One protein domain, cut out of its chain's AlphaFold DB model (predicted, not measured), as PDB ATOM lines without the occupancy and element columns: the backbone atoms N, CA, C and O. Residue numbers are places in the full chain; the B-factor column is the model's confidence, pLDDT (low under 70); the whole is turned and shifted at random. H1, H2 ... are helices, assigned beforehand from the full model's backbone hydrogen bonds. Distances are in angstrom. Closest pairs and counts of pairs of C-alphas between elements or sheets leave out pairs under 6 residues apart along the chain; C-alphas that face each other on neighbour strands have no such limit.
ATOM      1  N   PHE A 498      27.760 -60.724 262.960       80.00
ATOM      2  CA  PHE A 498      27.364 -59.371 262.549       80.00
ATOM      3  C   PHE A 498      28.250 -58.300 263.214       80.00
ATOM      4  O   PHE A 498      28.771 -57.395 262.559       80.00
ATOM      5  N   GLN A 499      28.517 -58.459 264.513       78.81
ATOM      6  CA  GLN A 499      29.403 -57.601 265.295       78.81
ATOM      7  C   GLN A 499      30.839 -57.570 264.749       78.81
ATOM      8  O   GLN A 499      31.514 -56.560 264.927       78.81
ATOM      9  N   LEU A 500      31.332 -58.622 264.083       82.62
ATOM     10  CA  LEU A 500      32.650 -58.600 263.438       82.62
ATOM     11  C   LEU A 500      32.675 -57.665 262.218       82.62
ATOM     12  O   LEU A 500      33.583 -56.840 262.108       82.62
ATOM     13  N   VAL A 501      31.661 -57.735 261.348       82.44
ATOM     14  CA  VAL A 501      31.530 -56.846 260.175       82.44
ATOM     15  C   VAL A 501      31.365 -55.391 260.621       82.44
ATOM     16  O   VAL A 501      32.062 -54.502 260.131       82.44
ATOM     17  N   MET A 502      30.523 -55.151 261.630       83.81
ATOM     18  CA  MET A 502      30.333 -53.820 262.218       83.81
ATOM     19  C   MET A 502      31.624 -53.269 262.845       83.81
ATOM     20  O   MET A 502      31.932 -52.091 262.672       83.81
ATOM     21  N   LYS A 503      32.438 -54.109 263.504       82.81
ATOM     22  CA  LYS A 503      33.764 -53.714 264.022       82.81
ATOM     23  C   LYS A 503      34.752 -53.360 262.906       82.81
ATOM     24  O   LYS A 503      35.532 -52.426 263.085       82.81
ATOM     25  N   GLN A 504      34.721 -54.052 261.765       82.19
ATOM     26  CA  GLN A 504      35.585 -53.743 260.617       82.19
ATOM     27  C   GLN A 504      35.196 -52.416 259.944       82.19
ATOM     28  O   GLN A 504      36.063 -51.573 259.717       82.19
ATOM     29  N   LEU A 505      33.900 -52.172 259.714       82.75
ATOM     30  CA  LEU A 505      33.424 -50.881 259.196       82.75
ATOM     31  C   LEU A 505      33.712 -49.733 260.178       82.75
ATOM     32  O   LEU A 505      34.199 -48.677 259.768       82.75
ATOM     33  N   ALA A 506      33.508 -49.948 261.482       80.81
ATOM     34  CA  ALA A 506      33.843 -48.970 262.514       80.81
ATOM     35  C   ALA A 506      35.353 -48.665 262.584       80.81
ATOM     36  O   ALA A 506      35.725 -47.506 262.782       80.81
ATOM     37  N   TYR A 507      36.223 -49.663 262.378       85.19
ATOM     38  CA  TYR A 507      37.672 -49.460 262.276       85.19
ATOM     39  C   TYR A 507      38.033 -48.591 261.065       85.19
ATOM     40  O   TYR A 507      38.796 -47.638 261.206       85.19
ATOM     41  N   ASP A 508      37.462 -48.864 259.892       83.38
ATOM     42  CA  ASP A 508      37.747 -48.090 258.679       83.38
ATOM     43  C   ASP A 508      37.238 -46.643 258.789       83.38
ATOM     44  O   ASP A 508      37.938 -45.703 258.403       83.38
ATOM     45  N   CYS A 509      36.066 -46.437 259.405       81.25
ATOM     46  CA  CYS A 509      35.590 -45.103 259.782       81.25
ATOM     47  C   CYS A 509      36.594 -44.407 260.710       81.25
ATOM     48  O   CYS A 509      36.904 -43.231 260.527       81.25
ATOM     49  N   GLN A 510      37.151 -45.130 261.685       81.88
ATOM     50  CA  GLN A 510      38.143 -44.587 262.609       81.88
ATOM     51  C   GLN A 510      39.471 -44.244 261.914       81.88
ATOM     52  O   GLN A 510      40.055 -43.201 262.208       81.88
ATOM     53  N   ALA A 511      39.926 -45.053 260.956       82.31
ATOM     54  CA  ALA A 511      41.108 -44.767 260.144       82.31
ATOM     55  C   ALA A 511      40.914 -43.512 259.268       82.31
ATOM     56  O   ALA A 511      41.811 -42.668 259.196       82.31
ATOM     57  N   LEU A 512      39.722 -43.326 258.685       81.06
ATOM     58  CA  LEU A 512      39.344 -42.104 257.963       81.06
ATOM     59  C   LEU A 512      39.274 -40.873 258.880       81.06
ATOM     60  O   LEU A 512      39.854 -39.839 258.544       81.06
ATOM     61  N   ARG A 513      38.652 -40.979 260.065       78.56
ATOM     62  CA  ARG A 513      38.647 -39.907 261.083       78.56
ATOM     63  C   ARG A 513      40.071 -39.507 261.482       78.56
ATOM     64  O   ARG A 513      40.376 -38.317 261.549       78.56
ATOM     65  N   VAL A 514      40.963 -40.481 261.689       80.44
ATOM     66  CA  VAL A 514      42.384 -40.237 261.996       80.44
ATOM     67  C   VAL A 514      43.104 -39.560 260.827       80.44
ATOM     68  O   VAL A 514      43.876 -38.632 261.057       80.44
ATOM     69  N   ALA A 515      42.852 -39.961 259.580       79.75
ATOM     70  CA  ALA A 515      43.450 -39.317 258.410       79.75
ATOM     71  C   ALA A 515      42.952 -37.877 258.205       79.75
ATOM     72  O   ALA A 515      43.767 -36.987 257.961       79.75
ATOM     73  N   ARG A 516      41.649 -37.617 258.380       76.94
ATOM     74  CA  ARG A 516      41.078 -36.262 258.298       76.94
ATOM     75  C   ARG A 516      41.626 -35.373 259.415       76.94
ATOM     76  O   ARG A 516      42.090 -34.271 259.148       76.94
ATOM     77  N   SER A 517      41.701 -35.897 260.639       74.44
ATOM     78  CA  SER A 517      42.356 -35.228 261.770       74.44
ATOM     79  C   SER A 517      43.826 -34.887 261.476       74.44
ATOM     80  O   SER A 517      44.254 -33.756 261.710       74.44
ATOM     81  N   LYS A 518      44.595 -35.808 260.873       79.00
ATOM     82  CA  LYS A 518      45.981 -35.549 260.446       79.00
ATOM     83  C   LYS A 518      46.077 -34.464 259.371       79.00
ATOM     84  O   LYS A 518      46.915 -33.578 259.511       79.00
ATOM     85  N   LYS A 519      45.229 -34.489 258.334       79.44
ATOM     86  CA  LYS A 519      45.226 -33.448 257.292       79.44
ATOM     87  C   LYS A 519      44.881 -32.072 257.868       79.44
ATOM     88  O   LYS A 519      45.611 -31.118 257.624       79.44
ATOM     89  N   ASN A 520      43.852 -31.987 258.707       73.31
ATOM     90  CA  ASN A 520      43.468 -30.744 259.376       73.31
ATOM     91  C   ASN A 520      44.568 -30.239 260.329       73.31
ATOM     92  O   ASN A 520      44.794 -29.035 260.435       73.31
ATOM     93  N   THR A 521      45.291 -31.153 260.986       76.00
ATOM     94  CA  THR A 521      46.468 -30.811 261.801       76.00
ATOM     95  C   THR A 521      47.582 -30.227 260.930       76.00
ATOM     96  O   THR A 521      48.105 -29.175 261.272       76.00
ATOM     97  N   TRP A 522      47.890 -30.836 259.781       83.94
ATOM     98  CA  TRP A 522      48.892 -30.332 258.833       83.94
ATOM     99  C   TRP A 522      48.530 -28.956 258.245       83.94
ATOM    100  O   TRP A 522      49.367 -28.051 258.251       83.94
ATOM    101  N   GLU A 523      47.281 -28.752 257.802       76.88
ATOM    102  CA  GLU A 523      46.807 -27.437 257.332       76.88
ATOM    103  C   GLU A 523      46.970 -26.370 258.433       76.88
ATOM    104  O   GLU A 523      47.355 -25.230 258.154       76.88
ATOM    105  N   SER A 524      46.776 -26.766 259.697       70.50
ATOM    106  CA  SER A 524      47.039 -25.929 260.869       70.50
ATOM    107  C   SER A 524      48.530 -25.664 261.112       70.50
ATOM    108  O   SER A 524      48.908 -24.505 261.292       70.50
ATOM    109  N   THR A 525      49.404 -26.678 261.044       75.50
ATOM    110  CA  THR A 525      50.866 -26.511 261.157       75.50
ATOM    111  C   THR A 525      51.384 -25.525 260.111       75.50
ATOM    112  O   THR A 525      52.088 -24.573 260.448       75.50
ATOM    113  N   VAL A 526      50.992 -25.701 258.843       77.19
ATOM    114  CA  VAL A 526      51.402 -24.840 257.722       77.19
ATOM    115  C   VAL A 526      50.899 -23.406 257.901       77.19
ATOM    116  O   VAL A 526      51.645 -22.458 257.635       77.19
ATOM    117  N   TYR A 527      49.668 -23.216 258.388       76.25
ATOM    118  CA  TYR A 527      49.169 -21.882 258.721       76.25
ATOM    119  C   TYR A 527      49.958 -21.251 259.884       76.25
ATOM    120  O   TYR A 527      50.405 -20.105 259.778       76.25
ATOM    121  N   HIS A 528      50.171 -21.984 260.980       74.19
ATOM    122  CA  HIS A 528      50.882 -21.477 262.153       74.19
ATOM    123  C   HIS A 528      52.351 -21.152 261.856       74.19
ATOM    124  O   HIS A 528      52.822 -20.113 262.318       74.19
ATOM    125  N   ALA A 529      53.045 -21.942 261.031       77.62
ATOM    126  CA  ALA A 529      54.390 -21.625 260.546       77.62
ATOM    127  C   ALA A 529      54.404 -20.305 259.751       77.62
ATOM    128  O   ALA A 529      55.174 -19.390 260.058       77.62
ATOM    129  N   LYS A 530      53.467 -20.142 258.802       78.38
ATOM    130  CA  LYS A 530      53.300 -18.900 258.022       78.38
ATOM    131  C   LYS A 530      52.948 -17.691 258.896       78.38
ATOM    132  O   LYS A 530      53.351 -16.575 258.570       78.38
ATOM    133  N   LEU A 531      52.235 -17.883 260.007       76.69
ATOM    134  CA  LEU A 531      51.973 -16.829 260.990       76.69
ATOM    135  C   LEU A 531      53.226 -16.494 261.815       76.69
ATOM    136  O   LEU A 531      53.587 -15.322 261.901       76.69
ATOM    137  N   GLN A 532      53.902 -17.495 262.387       80.38
ATOM    138  CA  GLN A 532      55.109 -17.320 263.207       80.38
ATOM    139  C   GLN A 532      56.223 -16.604 262.437       80.38
ATOM    140  O   GLN A 532      56.793 -15.645 262.954       80.38
ATOM    141  N   PHE A 533      56.454 -16.976 261.175       84.69
ATOM    142  CA  PHE A 533      57.396 -16.292 260.289       84.69
ATOM    143  C   PHE A 533      57.095 -14.787 260.165       84.69
ATOM    144  O   PHE A 533      57.976 -13.948 260.358       84.69
ATOM    145  N   ARG A 534      55.827 -14.411 259.936       79.69
ATOM    146  CA  ARG A 534      55.415 -12.995 259.868       79.69
ATOM    147  C   ARG A 534      55.542 -12.273 261.217       79.69
ATOM    148  O   ARG A 534      55.824 -11.076 261.236       79.69
ATOM    149  N   VAL A 535      55.329 -12.972 262.335       82.06
ATOM    150  CA  VAL A 535      55.539 -12.432 263.692       82.06
ATOM    151  C   VAL A 535      57.022 -12.141 263.926       82.06
ATOM    152  O   VAL A 535      57.354 -11.049 264.386       82.06
ATOM    153  N   GLN A 536      57.912 -13.068 263.567       85.12
ATOM    154  CA  GLN A 536      59.359 -12.890 263.682       85.12
ATOM    155  C   GLN A 536      59.856 -11.744 262.787       85.12
ATOM    156  O   GLN A 536      60.524 -10.838 263.284       85.12
ATOM    157  N   ALA A 537      59.444 -11.709 261.516       85.69
ATOM    158  CA  ALA A 537      59.758 -10.622 260.584       85.69
ATOM    159  C   ALA A 537      59.320  -9.238 261.109       85.69
ATOM    160  O   ALA A 537      60.025  -8.238 260.923       85.69
ATOM    161  N   TYR A 538      58.178  -9.168 261.806       87.00
ATOM    162  CA  TYR A 538      57.745  -7.942 262.478       87.00
ATOM    163  C   TYR A 538      58.633  -7.599 263.682       87.00
ATOM    164  O   TYR A 538      59.096  -6.468 263.788       87.00
ATOM    165  N   GLN A 539      58.943  -8.564 264.555       88.62
ATOM    166  CA  GLN A 539      59.826  -8.346 265.710       88.62
ATOM    167  C   GLN A 539      61.240  -7.900 265.301       88.62
ATOM    168  O   GLN A 539      61.822  -7.026 265.942       88.62
ATOM    169  N   SER A 829      57.922  -2.676 254.462       86.56
ATOM    170  CA  SER A 829      57.685  -2.271 253.069       86.56
ATOM    171  C   SER A 829      59.000  -2.178 252.291       86.56
ATOM    172  O   SER A 829      59.068  -2.647 251.155       86.56
ATOM    173  N   GLY A 830      60.071  -1.712 252.939       85.38
ATOM    174  CA  GLY A 830      61.380  -1.440 252.339       85.38
ATOM    175  C   GLY A 830      61.627   0.049 252.074       85.38
ATOM    176  O   GLY A 830      62.678   0.395 251.544       85.38
ATOM    177  N   ASP A 831      60.693   0.923 252.466       85.31
ATOM    178  CA  ASP A 831      60.841   2.383 252.395       85.31
ATOM    179  C   ASP A 831      61.887   2.914 253.402       85.31
ATOM    180  O   ASP A 831      62.438   3.999 253.218       85.31
ATOM    181  N   LEU A 832      62.188   2.143 254.457       88.50
ATOM    182  CA  LEU A 832      63.242   2.418 255.437       88.50
ATOM    183  C   LEU A 832      64.319   1.324 255.420       88.50
ATOM    184  O   LEU A 832      64.103   0.209 255.894       88.50
ATOM    185  N   THR A 833      65.524   1.675 254.978       87.56
ATOM    186  CA  THR A 833      66.719   0.829 255.106       87.56
ATOM    187  C   THR A 833      67.464   1.126 256.410       87.56
ATOM    188  O   THR A 833      67.851   2.275 256.644       87.56
ATOM    189  N   VAL A 834      67.730   0.105 257.232       88.88
ATOM    190  CA  VAL A 834      68.493   0.239 258.488       88.88
ATOM    191  C   VAL A 834      69.794  -0.574 258.399       88.88
ATOM    192  O   VAL A 834      69.729  -1.789 258.228       88.88
ATOM    193  N   PRO A 835      70.986   0.045 258.531       86.19
ATOM    194  CA  PRO A 835      72.253  -0.684 258.520       86.19
ATOM    195  C   PRO A 835      72.306  -1.778 259.595       86.19
ATOM    196  O   PRO A 835      71.928  -1.536 260.741       86.19
ATOM    197  N   GLY A 836      72.788  -2.964 259.218       86.44
ATOM    198  CA  GLY A 836      72.847  -4.146 260.088       86.44
ATOM    199  C   GLY A 836      71.568  -4.993 260.123       86.44
ATOM    200  O   GLY A 836      71.592  -6.070 260.707       86.44
ATOM    201  N   PHE A 837      70.483  -4.553 259.478       89.62
ATOM    202  CA  PHE A 837      69.223  -5.293 259.385       89.62
ATOM    203  C   PHE A 837      68.879  -5.588 257.923       89.62
ATOM    204  O   PHE A 837      69.113  -4.773 257.032       89.62
ATOM    205  N   THR A 838      68.314  -6.767 257.680       86.38
ATOM    206  CA  THR A 838      67.793  -7.183 256.376       86.38
ATOM    207  C   THR A 838      66.270  -7.234 256.421       86.38
ATOM    208  O   THR A 838      65.667  -7.631 257.417       86.38
ATOM    209  N   LYS A 839      65.626  -6.837 255.321       83.94
ATOM    210  CA  LYS A 839      64.187  -7.037 255.146       83.94
ATOM    211  C   LYS A 839      63.910  -8.535 254.975       83.94
ATOM    212  O   LYS A 839      64.469  -9.163 254.078       83.94
ATOM    213  N   ALA A 840      63.028  -9.082 255.809       81.88
ATOM    214  CA  ALA A 840      62.569 -10.462 255.687       81.88
ATOM    215  C   ALA A 840      61.813 -10.699 254.355       81.88
ATOM    216  O   ALA A 840      61.167  -9.770 253.848       81.88
ATOM    217  N   PRO A 841      61.850 -11.923 253.791       80.50
ATOM    218  CA  PRO A 841      61.037 -12.297 252.634       80.50
ATOM    219  C   PRO A 841      59.541 -12.002 252.826       80.50
ATOM    220  O   PRO A 841      59.011 -12.071 253.934       80.50
ATOM    221  N   ALA A 842      58.846 -11.673 251.732       72.69
ATOM    222  CA  ALA A 842      57.414 -11.351 251.767       72.69
ATOM    223  C   ALA A 842      56.521 -12.586 252.010       72.69
ATOM    224  O   ALA A 842      55.415 -12.462 252.536       72.69
ATOM    225  N   GLU A 843      57.015 -13.769 251.648       78.25
ATOM    226  CA  GLU A 843      56.353 -15.060 251.817       78.25
ATOM    227  C   GLU A 843      57.226 -15.980 252.681       78.25
ATOM    228  O   GLU A 843      58.440 -15.798 252.760       78.25
ATOM    229  N   CYS A 844      56.603 -16.942 253.367       81.31
ATOM    230  CA  CYS A 844      57.317 -17.914 254.196       81.31
ATOM    231  C   CYS A 844      57.991 -18.953 253.283       81.31
ATOM    232  O   CYS A 844      57.259 -19.554 252.492       81.31
ATOM    233  N   PRO A 845      59.315 -19.177 253.378       84.94
ATOM    234  CA  PRO A 845      60.016 -20.183 252.580       84.94
ATOM    235  C   PRO A 845      59.422 -21.595 252.722       84.94
ATOM    236  O   PRO A 845      59.047 -22.006 253.824       84.94
ATOM    237  N   ASP A 846      59.338 -22.337 251.615       77.44
ATOM    238  CA  ASP A 846      58.711 -23.669 251.571       77.44
ATOM    239  C   ASP A 846      59.477 -24.732 252.381       77.44
ATOM    240  O   ASP A 846      58.884 -25.711 252.829       77.44
ATOM    241  N   ASP A 847      60.775 -24.536 252.627       79.94
ATOM    242  CA  ASP A 847      61.598 -25.381 253.502       79.94
ATOM    243  C   ASP A 847      61.221 -25.275 254.993       79.94
ATOM    244  O   ASP A 847      61.561 -26.165 255.774       79.94
ATOM    245  N   LEU A 848      60.456 -24.247 255.379       76.56
ATOM    246  CA  LEU A 848      59.866 -24.103 256.715       76.56
ATOM    247  C   LEU A 848      58.453 -24.709 256.823       76.56
ATOM    248  O   LEU A 848      57.795 -24.542 257.852       76.56
ATOM    249  N   LEU A 849      57.950 -25.374 255.774       83.25
ATOM    250  CA  LEU A 849      56.596 -25.929 255.725       83.25
ATOM    251  C   LEU A 849      56.604 -27.464 255.767       83.25
ATOM    252  O   LEU A 849      57.384 -28.138 255.097       83.25
ATOM    253  N   GLU A 850      55.684 -28.030 256.547       80.00
ATOM    254  CA  GLU A 850      55.460 -29.476 256.610       80.00
ATOM    255  C   GLU A 850      54.844 -29.999 255.293       80.00
ATOM    256  O   GLU A 850      54.134 -29.271 254.595       80.00
ATOM    257  N   LYS A 851      55.084 -31.270 254.942       81.00
ATOM    258  CA  LYS A 851      54.552 -31.906 253.719       81.00
ATOM    259  C   LYS A 851      53.195 -32.574 253.968       81.00
ATOM    260  O   LYS A 851      52.967 -33.115 255.045       81.00
ATOM    261  N   GLU A 852      52.321 -32.566 252.959       79.69
ATOM    262  CA  GLU A 852      50.952 -33.088 253.076       79.69
ATOM    263  C   GLU A 852      50.912 -34.596 253.440       79.69
ATOM    264  O   GLU A 852      51.647 -35.387 252.837       79.69
ATOM    265  N   PRO A 853      50.065 -35.028 254.401       80.06
ATOM    266  CA  PRO A 853      49.933 -36.433 254.786       80.06
ATOM    267  C   PRO A 853      49.383 -37.349 253.680       80.06
ATOM    268  O   PRO A 853      48.454 -36.998 252.955       80.06
ATOM    269  N   ALA A 854      49.895 -38.581 253.617       76.62
ATOM    270  CA  ALA A 854      49.388 -39.624 252.723       76.62
ATOM    271  C   ALA A 854      48.039 -40.222 253.186       76.62
ATOM    272  O   ALA A 854      47.713 -40.227 254.376       76.62
ATOM    273  N   LEU A 855      47.275 -40.770 252.231       76.62
ATOM    274  CA  LEU A 855      45.980 -41.424 252.471       76.62
ATOM    275  C   LEU A 855      46.129 -42.752 253.252       76.62
ATOM    276  O   LEU A 855      47.130 -43.451 253.073       76.62
ATOM    277  N   PRO A 856      45.148 -43.134 254.095       78.12
ATOM    278  CA  PRO A 856      45.202 -44.366 254.879       78.12
ATOM    279  C   PRO A 856      44.810 -45.608 254.051       78.12
ATOM    280  O   PRO A 856      43.912 -45.516 253.210       78.12
ATOM    281  N   PRO A 857      45.395 -46.789 254.327       75.38
ATOM    282  CA  PRO A 857      44.803 -48.065 253.932       75.38
ATOM    283  C   PRO A 857      43.575 -48.378 254.807       75.38
ATOM    284  O   PRO A 857      43.556 -48.040 255.991       75.38
ATOM    285  N   LEU A 858      42.575 -49.043 254.225       83.00
ATOM    286  CA  LEU A 858      41.318 -49.472 254.859       83.00
ATOM    287  C   LEU A 858      41.083 -50.969 254.559       83.00
ATOM    288  O   LEU A 858      41.670 -51.495 253.612       83.00
ATOM    289  N   ASN A 859      40.260 -51.660 255.353       79.75
ATOM    290  CA  ASN A 859      40.056 -53.116 255.256       79.75
ATOM    291  C   ASN A 859      38.919 -53.515 254.302       79.75
ATOM    292  O   ASN A 859      39.046 -54.481 253.554       79.75
ATOM    293  N   LEU A 860      37.799 -52.791 254.362       79.25
ATOM    294  CA  LEU A 860      36.587 -53.005 253.571       79.25
ATOM    295  C   LEU A 860      36.248 -51.772 252.728       79.25
ATOM    296  O   LEU A 860      35.865 -51.906 251.569       79.25
ATOM    297  N   MET A 861      36.354 -50.569 253.295       81.06
ATOM    298  CA  MET A 861      35.960 -49.331 252.617       81.06
ATOM    299  C   MET A 861      37.052 -48.788 251.686       81.06
ATOM    300  O   MET A 861      38.209 -49.189 251.750       81.06
ATOM    301  N   THR A 862      36.704 -47.830 250.823       76.75
ATOM    302  CA  THR A 862      37.679 -47.106 249.981       76.75
ATOM    303  C   THR A 862      37.672 -45.603 250.302       76.75
ATOM    304  O   THR A 862      36.583 -45.030 250.382       76.75
ATOM    305  N   PRO A 863      38.835 -44.940 250.482       73.88
ATOM    306  CA  PRO A 863      38.898 -43.499 250.730       73.88
ATOM    307  C   PRO A 863      38.773 -42.695 249.427       73.88
ATOM    308  O   PRO A 863      39.482 -42.960 248.455       73.88
ATOM    309  N   THR A 864      37.942 -41.649 249.409       72.06
ATOM    310  CA  THR A 864      37.990 -40.641 248.328       72.06
ATOM    311  C   THR A 864      39.141 -39.644 248.537       72.06
ATOM    312  O   THR A 864      39.717 -39.555 249.624       72.06
ATOM    313  N   LYS A 865      39.443 -38.805 247.530       64.19
ATOM    314  CA  LYS A 865      40.404 -37.683 247.667       64.19
ATOM    315  C   LYS A 865      40.042 -36.686 248.781       64.19
ATOM    316  O   LYS A 865      40.918 -35.973 249.259       64.19
ATOM    317  N   CYS A 866      38.775 -36.652 249.198       59.53
ATOM    318  CA  CYS A 866      38.272 -35.822 250.295       59.53
ATOM    319  C   CYS A 866      38.094 -36.614 251.607       59.53
ATOM    320  O   CYS A 866      37.436 -36.123 252.518       59.53
ATOM    321  N   LEU A 867      38.652 -37.832 251.700       67.88
ATOM    322  CA  LEU A 867      38.573 -38.734 252.858       67.88
ATOM    323  C   LEU A 867      37.138 -39.143 253.256       67.88
ATOM    324  O   LEU A 867      36.857 -39.369 254.432       67.88
ATOM    325  N   TYR A 868      36.237 -39.282 252.277       74.62
ATOM    326  CA  TYR A 868      34.909 -39.870 252.505       74.62
ATOM    327  C   TYR A 868      34.974 -41.408 252.478       74.62
ATOM    328  O   TYR A 868      35.737 -41.957 251.673       74.62
ATOM    329  N   PRO A 869      34.161 -42.100 253.299       74.38
ATOM    330  CA  PRO A 869      33.983 -43.547 253.236       74.38
ATOM    331  C   PRO A 869      33.132 -43.969 252.032       74.38
ATOM    332  O   PRO A 869      32.029 -43.460 251.833       74.38
ATOM    333  N   LYS A 870      33.601 -44.963 251.271       78.25
ATOM    334  CA  LYS A 870      32.798 -45.689 250.274       78.25
ATOM    335  C   LYS A 870      32.669 -47.154 250.701       78.25
ATOM    336  O   LYS A 870      33.669 -47.871 250.723       78.25
ATOM    337  N   VAL A 871      31.458 -47.584 251.072       79.81
ATOM    338  CA  VAL A 871      31.158 -48.972 251.487       79.81
ATOM    339  C   VAL A 871      30.939 -49.853 250.242       79.81
ATOM    340  O   VAL A 871      30.190 -49.446 249.352       79.81
ATOM    341  N   PRO A 872      31.540 -51.056 250.145       78.94
ATOM    342  CA  PRO A 872      31.336 -51.947 249.002       78.94
ATOM    343  C   PRO A 872      29.899 -52.467 248.859       78.94
ATOM    344  O   PRO A 872      29.272 -52.912 249.823       78.94
ATOM    345  N   ALA A 873      29.401 -52.502 247.621       73.44
ATOM    346  CA  ALA A 873      28.026 -52.899 247.308       73.44
ATOM    347  C   ALA A 873      27.678 -54.353 247.695       73.44
ATOM    348  O   ALA A 873      26.511 -54.656 247.941       73.44
ATOM    349  N   ASN A 874      28.663 -55.256 247.782       73.69
ATOM    350  CA  ASN A 874      28.455 -56.625 248.263       73.69
ATOM    351  C   ASN A 874      28.119 -56.666 249.763       73.69
ATOM    352  O   ASN A 874      27.159 -57.334 250.130       73.69
ATOM    353  N   VAL A 875      28.833 -55.900 250.599       79.06
ATOM    354  CA  VAL A 875      28.569 -55.816 252.050       79.06
ATOM    355  C   VAL A 875      27.190 -55.202 252.304       79.06
ATOM    356  O   VAL A 875      26.432 -55.689 253.141       79.06
ATOM    357  N   ILE A 876      26.821 -54.181 251.517       80.06
ATOM    358  CA  ILE A 876      25.479 -53.584 251.569       80.06
ATOM    359  C   ILE A 876      24.411 -54.629 251.224       80.06
ATOM    360  O   ILE A 876      23.440 -54.774 251.965       80.06
ATOM    361  N   LYS A 877      24.583 -55.379 250.128       77.31
ATOM    362  CA  LYS A 877      23.611 -56.388 249.673       77.31
ATOM    363  C   LYS A 877      23.437 -57.553 250.655       77.31
ATOM    364  O   LYS A 877      22.355 -58.121 250.717       77.31
ATOM    365  N   GLU A 878      24.484 -57.916 251.389       77.56
ATOM    366  CA  GLU A 878      24.454 -58.997 252.378       77.56
ATOM    367  C   GLU A 878      23.661 -58.597 253.632       77.56
ATOM    368  O   GLU A 878      22.699 -59.270 254.005       77.56
ATOM    369  N   TRP A 879      24.008 -57.462 254.249       82.94
ATOM    370  CA  TRP A 879      23.488 -57.108 255.572       82.94
ATOM    371  C   TRP A 879      22.237 -56.229 255.551       82.94
ATOM    372  O   TRP A 879      21.381 -56.394 256.418       82.94
ATOM    373  N   SER A 880      22.047 -55.359 254.550       75.12
ATOM    374  CA  SER A 880      20.882 -54.450 254.509       75.12
ATOM    375  C   SER A 880      19.527 -55.153 254.345       75.12
ATOM    376  O   SER A 880      18.494 -54.529 254.582       75.12
ATOM    377  N   THR A 881      19.507 -56.441 253.989       75.81
ATOM    378  CA  THR A 881      18.296 -57.279 253.911       75.81
ATOM    379  C   THR A 881      18.246 -58.392 254.966       75.81
ATOM    380  O   THR A 881      17.383 -59.264 254.877       75.81
ATOM    381  N   HIS A 882      19.138 -58.395 255.964       79.38
ATOM    382  CA  HIS A 882      19.186 -59.461 256.970       79.38
ATOM    383  C   HIS A 882      17.932 -59.460 257.880       79.38
ATOM    384  O   HIS A 882      17.572 -58.389 258.377       79.38
ATOM    385  N   PRO A 883      17.281 -60.610 258.170       70.00
ATOM    386  CA  PRO A 883      16.026 -60.639 258.935       70.00
ATOM    387  C   PRO A 883      16.114 -60.015 260.334       70.00
ATOM    388  O   PRO A 883      15.194 -59.316 260.748       70.00
ATOM    389  N   THR A 884      17.224 -60.244 261.046       72.62
ATOM    390  CA  THR A 884      17.392 -59.843 262.459       72.62
ATOM    391  C   THR A 884      18.148 -58.522 262.634       72.62
ATOM    392  O   THR A 884      17.888 -57.789 263.580       72.62
ATOM    393  N   HIS A 885      19.070 -58.210 261.715       78.88
ATOM    394  CA  HIS A 885      20.028 -57.093 261.831       78.88
ATOM    395  C   HIS A 885      19.949 -56.096 260.661       78.88
ATOM    396  O   HIS A 885      20.657 -55.094 260.640       78.88
ATOM    397  N   GLY A 886      19.077 -56.331 259.675       78.88
ATOM    398  CA  GLY A 886      19.000 -55.490 258.481       78.88
ATOM    399  C   GLY A 886      18.478 -54.082 258.745       78.88
ATOM    400  O   GLY A 886      18.804 -53.181 257.982       78.88
ATOM    401  N   GLN A 887      17.714 -53.862 259.821       79.44
ATOM    402  CA  GLN A 887      17.375 -52.503 260.259       79.44
ATOM    403  C   GLN A 887      18.592 -51.818 260.894       79.44
ATOM    404  O   GLN A 887      18.996 -50.771 260.411       79.44
ATOM    405  N   GLU A 888      19.240 -52.468 261.864       82.12
ATOM    406  CA  GLU A 888      20.448 -51.983 262.552       82.12
ATOM    407  C   GLU A 888      21.576 -51.602 261.570       82.12
ATOM    408  O   GLU A 888      22.233 -50.574 261.726       82.12
ATOM    409  N   PHE A 889      21.754 -52.379 260.497       84.44
ATOM    410  CA  PHE A 889      22.713 -52.068 259.436       84.44
ATOM    411  C   PHE A 889      22.288 -50.885 258.543       84.44
ATOM    412  O   PHE A 889      23.141 -50.106 258.117       84.44
ATOM    413  N   ARG A 890      20.987 -50.715 258.257       80.31
ATOM    414  CA  ARG A 890      20.474 -49.547 257.512       80.31
ATOM    415  C   ARG A 890      20.594 -48.270 258.345       80.31
ATOM    416  O   ARG A 890      21.144 -47.293 257.847       80.31
ATOM    417  N   ASP A 891      20.205 -48.325 259.617       82.88
ATOM    418  CA  ASP A 891      20.360 -47.226 260.579       82.88
ATOM    419  C   ASP A 891      21.835 -46.800 260.698       82.88
ATOM    420  O   ASP A 891      22.149 -45.612 260.782       82.88
ATOM    421  N   TYR A 892      22.768 -47.760 260.637       82.69
ATOM    422  CA  TYR A 892      24.200 -47.475 260.596       82.69
ATOM    423  C   TYR A 892      24.646 -46.786 259.295       82.69
ATOM    424  O   TYR A 892      25.389 -45.808 259.365       82.69
ATOM    425  N   LEU A 893      24.182 -47.223 258.116       79.94
ATOM    426  CA  LEU A 893      24.482 -46.537 256.849       79.94
ATOM    427  C   LEU A 893      23.935 -45.101 256.833       79.94
ATOM    428  O   LEU A 893      24.661 -44.182 256.448       79.94
ATOM    429  N   ASP A 894      22.713 -44.889 257.321       79.06
ATOM    430  CA  ASP A 894      22.136 -43.550 257.473       79.06
ATOM    431  C   ASP A 894      22.938 -42.705 258.480       79.06
ATOM    432  O   ASP A 894      23.168 -41.516 258.248       79.06
ATOM    433  N   SER A 895      23.476 -43.315 259.547       79.44
ATOM    434  CA  SER A 895      24.384 -42.631 260.479       79.44
ATOM    435  C   SER A 895      25.706 -42.199 259.827       79.44
ATOM    436  O   SER A 895      26.201 -41.114 260.128       79.44
ATOM    437  N   LEU A 896      26.247 -42.975 258.876       76.19
ATOM    438  CA  LEU A 896      27.442 -42.590 258.115       76.19
ATOM    439  C   LEU A 896      27.150 -41.432 257.152       76.19
ATOM    440  O   LEU A 896      27.968 -40.519 257.032       76.19
ATOM    441  N   ILE A 897      25.979 -41.428 256.509       74.31
ATOM    442  CA  ILE A 897      25.528 -40.314 255.658       74.31
ATOM    443  C   ILE A 897      25.297 -39.049 256.502       74.31
ATOM    444  O   ILE A 897      25.608 -37.946 256.052       74.31
ATOM    445  N   ALA A 898      24.823 -39.188 257.743       69.38
ATOM    446  CA  ALA A 898      24.675 -38.079 258.684       69.38
ATOM    447  C   ALA A 898      26.017 -37.563 259.250       69.38
ATOM    448  O   ALA A 898      26.166 -36.357 259.440       69.38
ATOM    449  N   GLU A 899      26.998 -38.440 259.510       72.06
ATOM    450  CA  GLU A 899      28.315 -38.062 260.051       72.06
ATOM    451  C   GLU A 899      29.229 -37.429 258.988       72.06
ATOM    452  O   GLU A 899      29.859 -36.400 259.238       72.06
ATOM    453  N   PHE A 900      29.322 -38.041 257.804       70.94
ATOM    454  CA  PHE A 900      30.251 -37.613 256.752       70.94
ATOM    455  C   PHE A 900      29.602 -36.687 255.714       70.94
ATOM    456  O   PHE A 900      30.315 -35.925 255.062       70.94
TER     457      PHE A 900
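This is residues 498 to 539 and 829 to 900 of the 1190 residues of the protein "Hypothetical protein" of Symbiodinium sp. CCMP2456 (UniProt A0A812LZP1). One long helix, H1, makes most of a rod's length; an unnamed stretch runs back beside it, and short H2 and H3 gather near its first residues. Residues 831 to 837 stick out past its other end. The 114 printed residues, all helix by class, hold H1, H2 and H3 in that order and no named strand. The whole is extended, with a radius of gyration of the C-alphas of 23.5 A, spanning 82 by 22 by 18 A.

H1, residues 498 to 539, and H3, residues 886 to 900, are near each other. H2, residues 873 to 879, is only just apart from H1, at 8.3 A. H2 and H3 are close but not clearly touching; their closest C-alphas, of Trp 879 and Gly 886, are 5.6 A apart. They run opposite ways at a steep tilt of 45 degrees. Every O i to N i+4 pair is within hydrogen-bond range in H2 and H3, and 37 of 38 in H1.

H1 runs 60.6 A from C-alpha 498 at (27.364, -59.371, 262.549). H2 measures 10.3 A; H3 measures 21.2 A, ending at (30.251, -37.613, 256.752).

Residues 540 to 828 are cut out; C-alphas 539 and 829 are 14.2 A apart. The link H2 to H3 is short. Residues 865 to 867 and 898 have pLDDT under 70.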